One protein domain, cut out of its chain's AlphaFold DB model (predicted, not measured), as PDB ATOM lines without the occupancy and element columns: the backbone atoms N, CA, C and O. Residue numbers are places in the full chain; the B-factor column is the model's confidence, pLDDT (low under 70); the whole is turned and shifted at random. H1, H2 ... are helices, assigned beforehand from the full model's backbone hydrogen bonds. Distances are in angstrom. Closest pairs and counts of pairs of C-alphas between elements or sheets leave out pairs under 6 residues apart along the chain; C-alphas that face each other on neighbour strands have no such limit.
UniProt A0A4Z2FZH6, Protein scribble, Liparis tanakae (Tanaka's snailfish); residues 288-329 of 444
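Overview. This is residues 288 to 329 of the 444 residues of the protein "Protein scribble" of Liparis tanakae (Tanaka's snailfish) (UniProt A0A4Z2FZH6). Two helices follow each other end to end as a wide, open V, with a short loop at its point; neither folds back on the other. The printed part has 42 residues with two named helices, H1 then H2, and no named strand; the class is all helix. The whole is extended, a rod with a radius of gyration of the C-alphas of 17.5 A and spans of 55 by 19 by 6 A.

Arrangement. Start at H1, residues 288 to 303, and go through a tight link of 5 residues to H2, residues 309 to 329. The two helices are apart. Residues 288 to 329 stand free. In H1 and H2 every O i to N i+4 pair is within hydrogen-bond range.

Along the chain. Find C-alpha 288 at (-21.952, -1.930, -67.941); from there H1 runs 22.3 A to Ala 303. H2 begins at C-alpha 309, (-27.579, -21.200, -46.603), and runs 29.7 A to C-alpha 329 at (-17.798, -28.211, -19.479).

Size, cuts and confidence. The C-alphas farthest apart, of Lys 290 and Val 329, are 55.3 A apart. The printed part has no cut. In this predicted model, pLDDT is under 70 at residue 304 and residues 306 to 309, of which 309 belongs to H2.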
ATOM      1  N   ALA A 288     -22.318  -1.794 -69.350       79.38
ATOM      2  CA  ALA A 288     -21.952  -1.930 -67.941       79.38
ATOM      3  C   ALA A 288     -23.151  -1.784 -66.986       79.38
ATOM      4  O   ALA A 288     -23.283  -2.550 -66.038       79.38
ATOM      5  N   GLU A 289     -24.044  -0.843 -67.262       84.00
ATOM      6  CA  GLU A 289     -25.234  -0.548 -66.463       84.00
ATOM      7  C   GLU A 289     -26.296  -1.650 -66.615       84.00
ATOM      8  O   GLU A 289     -26.900  -2.076 -65.636       84.00
ATOM      9  N   LYS A 290     -26.424  -2.227 -67.819       84.12
ATOM     10  CA  LYS A 290     -27.227  -3.442 -68.055       84.12
ATOM     11  C   LYS A 290     -26.698  -4.631 -67.258       84.12
ATOM     12  O   LYS A 290     -27.479  -5.338 -66.627       84.12
ATOM     13  N   ARG A 291     -25.373  -4.826 -67.243       87.31
ATOM     14  CA  ARG A 291     -24.724  -5.887 -66.456       87.31
ATOM     15  C   ARG A 291     -24.904  -5.670 -64.952       87.31
ATOM     16  O   ARG A 291     -25.134  -6.638 -64.234       87.31
ATOM     17  N   ALA A 292     -24.816  -4.425 -64.483       88.00
ATOM     18  CA  ALA A 292     -25.019  -4.074 -63.080       88.00
ATOM     19  C   ALA A 292     -26.467  -4.335 -62.636       88.00
ATOM     20  O   ALA A 292     -26.688  -5.047 -61.663       88.00
ATOM     21  N   LEU A 293     -27.456  -3.881 -63.408       84.06
ATOM     22  CA  LEU A 293     -28.869  -4.114 -63.092       84.06
ATOM     23  C   LEU A 293     -29.260  -5.592 -63.155       84.06
ATOM     24  O   LEU A 293     -30.071  -6.065 -62.357       84.06
ATOM     25  N   GLU A 294     -28.677  -6.351 -64.082       87.69
ATOM     26  CA  GLU A 294     -28.860  -7.799 -64.114       87.69
ATOM     27  C   GLU A 294     -28.243  -8.471 -62.880       87.69
ATOM     28  O   GLU A 294     -28.854  -9.382 -62.311       87.69
ATOM     29  N   ALA A 295     -27.072  -8.010 -62.428       90.62
ATOM     30  CA  ALA A 295     -26.439  -8.500 -61.210       90.62
ATOM     31  C   ALA A 295     -27.288  -8.206 -59.965       90.62
ATOM     32  O   ALA A 295     -27.473  -9.111 -59.150       90.62
ATOM     33  N   ASP A 296     -27.875  -7.012 -59.865       86.69
ATOM     34  CA  ASP A 296     -28.750  -6.615 -58.757       86.69
ATOM     35  C   ASP A 296     -30.055  -7.406 -58.748       86.69
ATOM     36  O   ASP A 296     -30.470  -7.932 -57.712       86.69
ATOM     37  N   LYS A 297     -30.671  -7.602 -59.920       93.44
ATOM     38  CA  LYS A 297     -31.806  -8.515 -60.060       93.44
ATOM     39  C   LYS A 297     -31.398  -9.915 -59.609       93.44
ATOM     40  O   LYS A 297     -32.066 -10.510 -58.775       93.44
ATOM     41  N   ARG A 298     -30.270 -10.446 -60.078       87.19
ATOM     42  CA  ARG A 298     -29.795 -11.775 -59.667       87.19
ATOM     43  C   ARG A 298     -29.499 -11.845 -58.164       87.19
ATOM     44  O   ARG A 298     -29.733 -12.889 -57.562       87.19
ATOM     45  N   ALA A 299     -29.022 -10.767 -57.549       84.50
ATOM     46  CA  ALA A 299     -28.822 -10.664 -56.106       84.50
ATOM     47  C   ALA A 299     -30.155 -10.690 -55.346       84.50
ATOM     48  O   ALA A 299     -30.290 -11.485 -54.419       84.50
ATOM     49  N   MET A 300     -31.169  -9.944 -55.794       72.81
ATOM     50  CA  MET A 300     -32.522 -10.034 -55.233       72.81
ATOM     51  C   MET A 300     -33.110 -11.441 -55.368       72.81
ATOM     52  O   MET A 300     -33.734 -11.929 -54.437       72.81
ATOM     53  N   TRP A 301     -32.870 -12.138 -56.481       76.94
ATOM     54  CA  TRP A 301     -33.315 -13.526 -56.654       76.94
ATOM     55  C   TRP A 301     -32.565 -14.512 -55.746       76.94
ATOM     56  O   TRP A 301     -33.146 -15.511 -55.327       76.94
ATOM     57  N   ARG A 302     -31.296 -14.238 -55.412       80.69
ATOM     58  CA  ARG A 302     -30.562 -14.996 -54.385       80.69
ATOM     59  C   ARG A 302     -31.106 -14.713 -52.985       80.69
ATOM     60  O   ARG A 302     -31.294 -15.659 -52.238       80.69
ATOM     61  N   ALA A 303     -31.410 -13.456 -52.668       73.25
ATOM     62  CA  ALA A 303     -31.942 -13.043 -51.369       73.25
ATOM     63  C   ALA A 303     -33.402 -13.479 -51.141       73.25
ATOM     64  O   ALA A 303     -33.792 -13.786 -50.021       73.25
ATOM     65  N   ALA A 304     -34.211 -13.529 -52.202       69.50
ATOM     66  CA  ALA A 304     -35.585 -14.029 -52.169       69.50
ATOM     67  C   ALA A 304     -35.659 -15.563 -52.204       69.50
ATOM     68  O   ALA A 304     -36.733 -16.140 -52.019       69.50
ATOM     69  N   ARG A 305     -34.527 -16.242 -52.437       77.88
ATOM     70  CA  ARG A 305     -34.413 -17.670 -52.156       77.88
ATOM     71  C   ARG A 305     -34.550 -17.795 -50.636       77.88
ATOM     72  O   ARG A 305     -33.783 -17.138 -49.936       77.88
ATOM     73  N   PRO A 306     -35.526 -18.557 -50.113       56.16
ATOM     74  CA  PRO A 306     -35.732 -18.649 -48.672       56.16
ATOM     75  C   PRO A 306     -34.400 -19.045 -48.041       56.16
ATOM     76  O   PRO A 306     -33.815 -20.035 -48.485       56.16
ATOM     77  N   GLY A 307     -33.908 -18.203 -47.123       59.84
ATOM     78  CA  GLY A 307     -32.557 -18.214 -46.559       59.84
ATOM     79  C   GLY A 307     -32.177 -19.568 -45.985       59.84
ATOM     80  O   GLY A 307     -32.298 -19.807 -44.796       59.84
ATOM     81  N   GLY A 308     -31.766 -20.491 -46.845       62.28
ATOM     82  CA  GLY A 308     -31.328 -21.812 -46.429       62.28
ATOM     83  C   GLY A 308     -29.871 -21.759 -46.009       62.28
ATOM     84  O   GLY A 308     -29.518 -22.274 -44.965       62.28
ATOM     85  N   LEU A 309     -29.021 -21.089 -46.792       69.25
ATOM     86  CA  LEU A 309     -27.579 -21.200 -46.603       69.25
ATOM     87  C   LEU A 309     -27.065 -20.318 -45.461       69.25
ATOM     88  O   LEU A 309     -26.320 -20.796 -44.613       69.25
ATOM     89  N   GLU A 310     -27.458 -19.049 -45.409       77.38
ATOM     90  CA  GLU A 310     -27.016 -18.116 -44.368       77.38
ATOM     91  C   GLU A 310     -27.583 -18.490 -42.987       77.38
ATOM     92  O   GLU A 310     -26.885 -18.393 -41.976       77.38
ATOM     93  N   GLU A 311     -28.822 -18.978 -42.945       83.06
ATOM     94  CA  GLU A 311     -29.475 -19.464 -41.727       83.06
ATOM     95  C   GLU A 311     -28.868 -20.802 -41.266       83.06
ATOM     96  O   GLU A 311     -28.600 -20.961 -40.074       83.06
ATOM     97  N   ASP A 312     -28.544 -21.721 -42.190       86.75
ATOM     98  CA  ASP A 312     -27.826 -22.969 -41.884       86.75
ATOM     99  C   ASP A 312     -26.408 -22.698 -41.371       86.75
ATOM    100  O   ASP A 312     -25.957 -23.351 -40.428       86.75
ATOM    101  N   VAL A 313     -25.703 -21.712 -41.937       88.69
ATOM    102  CA  VAL A 313     -24.384 -21.281 -41.445       88.69
ATOM    103  C   VAL A 313     -24.508 -20.707 -40.034       88.69
ATOM    104  O   VAL A 313     -23.769 -21.133 -39.145       88.69
ATOM    105  N   ARG A 314     -25.484 -19.826 -39.770       91.44
ATOM    106  CA  ARG A 314     -25.726 -19.311 -38.408       91.44
ATOM    107  C   ARG A 314     -26.107 -20.416 -37.426       91.44
ATOM    108  O   ARG A 314     -25.672 -20.382 -36.274       91.44
ATOM    109  N   GLN A 315     -26.910 -21.385 -37.851       93.81
ATOM    110  CA  GLN A 315     -27.301 -22.526 -37.028       93.81
ATOM    111  C   GLN A 315     -26.097 -23.433 -36.734       93.81
ATOM    112  O   GLN A 315     -25.888 -23.831 -35.585       93.81
ATOM    113  N   TYR A 316     -25.260 -23.701 -37.739       95.38
ATOM    114  CA  TYR A 316     -24.019 -24.457 -37.592       95.38
ATOM    115  C   TYR A 316     -23.048 -23.769 -36.628       95.38
ATOM    116  O   TYR A 316     -22.508 -24.423 -35.736       95.38
ATOM    117  N   GLU A 317     -22.865 -22.453 -36.744       95.75
ATOM    118  CA  GLU A 317     -22.030 -21.668 -35.831       95.75
ATOM    119  C   GLU A 317     -22.552 -21.718 -34.388       95.75
ATOM    120  O   GLU A 317     -21.778 -21.923 -33.448       95.75
ATOM    121  N   GLN A 318     -23.869 -21.598 -34.195       97.25
ATOM    122  CA  GLN A 318     -24.491 -21.729 -32.876       97.25
ATOM    123  C   GLN A 318     -24.297 -23.126 -32.282       97.25
ATOM    124  O   GLN A 318     -23.983 -23.259 -31.095       97.25
ATOM    125  N   ASP A 319     -24.475 -24.179 -33.076       96.50
ATOM    126  CA  ASP A 319     -24.315 -25.552 -32.605       96.50
ATOM    127  C   ASP A 319     -22.845 -25.915 -32.375       96.50
ATOM    128  O   ASP A 319     -22.535 -26.642 -31.426       96.50
ATOM    129  N   LEU A 320     -21.927 -25.344 -33.155       96.06
ATOM    130  CA  LEU A 320     -20.492 -25.415 -32.906       96.06
ATOM    131  C   LEU A 320     -20.140 -24.738 -31.574       96.06
ATOM    132  O   LEU A 320     -19.448 -25.342 -30.752       96.06
ATOM    133  N   ALA A 321     -20.672 -23.542 -31.308       96.06
ATOM    134  CA  ALA A 321     -20.473 -22.841 -30.041       96.06
ATOM    135  C   ALA A 321     -21.029 -23.639 -28.849       96.06
ATOM    136  O   ALA A 321     -20.329 -23.831 -27.850       96.06
ATOM    137  N   LYS A 322     -22.248 -24.190 -28.965       96.69
ATOM    138  CA  LYS A 322     -22.838 -25.076 -27.942       96.69
ATOM    139  C   LYS A 322     -21.986 -26.325 -27.722       96.69
ATOM    140  O   LYS A 322     -21.767 -26.718 -26.575       96.69
ATOM    141  N   ARG A 323     -21.485 -26.947 -28.795       97.06
ATOM    142  CA  ARG A 323     -20.641 -28.150 -28.726       97.06
ATOM    143  C   ARG A 323     -19.306 -27.860 -28.052       97.06
ATOM    144  O   ARG A 323     -18.902 -28.633 -27.188       97.06
ATOM    145  N   LEU A 324     -18.654 -26.750 -28.392       96.75
ATOM    146  CA  LEU A 324     -17.401 -26.321 -27.766       96.75
ATOM    147  C   LEU A 324     -17.597 -25.965 -26.290       96.75
ATOM    148  O   LEU A 324     -16.783 -26.359 -25.454       96.75
ATOM    149  N   TYR A 325     -18.697 -25.291 -25.948       94.62
ATOM    150  CA  TYR A 325     -19.059 -25.020 -24.559       94.62
ATOM    151  C   TYR A 325     -19.284 -26.320 -23.775       94.62
ATOM    152  O   TYR A 325     -18.675 -26.515 -22.725       94.62
ATOM    153  N   GLN A 326     -20.073 -27.259 -24.305       93.31
ATOM    154  CA  GLN A 326     -20.285 -28.564 -23.667       93.31
ATOM    155  C   GLN A 326     -18.998 -29.394 -23.565       93.31
ATOM    156  O   GLN A 326     -18.788 -30.067 -22.557       93.31
ATOM    157  N   ALA A 327     -18.128 -29.356 -24.578       91.88
ATOM    158  CA  ALA A 327     -16.831 -30.029 -24.548       91.88
ATOM    159  C   ALA A 327     -15.934 -29.447 -23.449       91.88
ATOM    160  O   ALA A 327     -15.343 -30.202 -22.679       91.88
ATOM    161  N   ARG A 328     -15.906 -28.115 -23.313       94.12
ATOM    162  CA  ARG A 328     -15.202 -27.425 -22.227       94.12
ATOM    163  C   ARG A 328     -15.774 -27.797 -20.857       94.12
ATOM    164  O   ARG A 328     -15.003 -28.104 -19.958       94.12
ATOM    165  N   VAL A 329     -17.100 -27.834 -20.720       90.94
ATOM    166  CA  VAL A 329     -17.798 -28.211 -19.479       90.94
ATOM    167  C   VAL A 329     -17.547 -29.677 -19.096       90.94
ATOM    168  O   VAL A 329     -17.407 -29.980 -17.911       90.94
TER     169      VAL A 329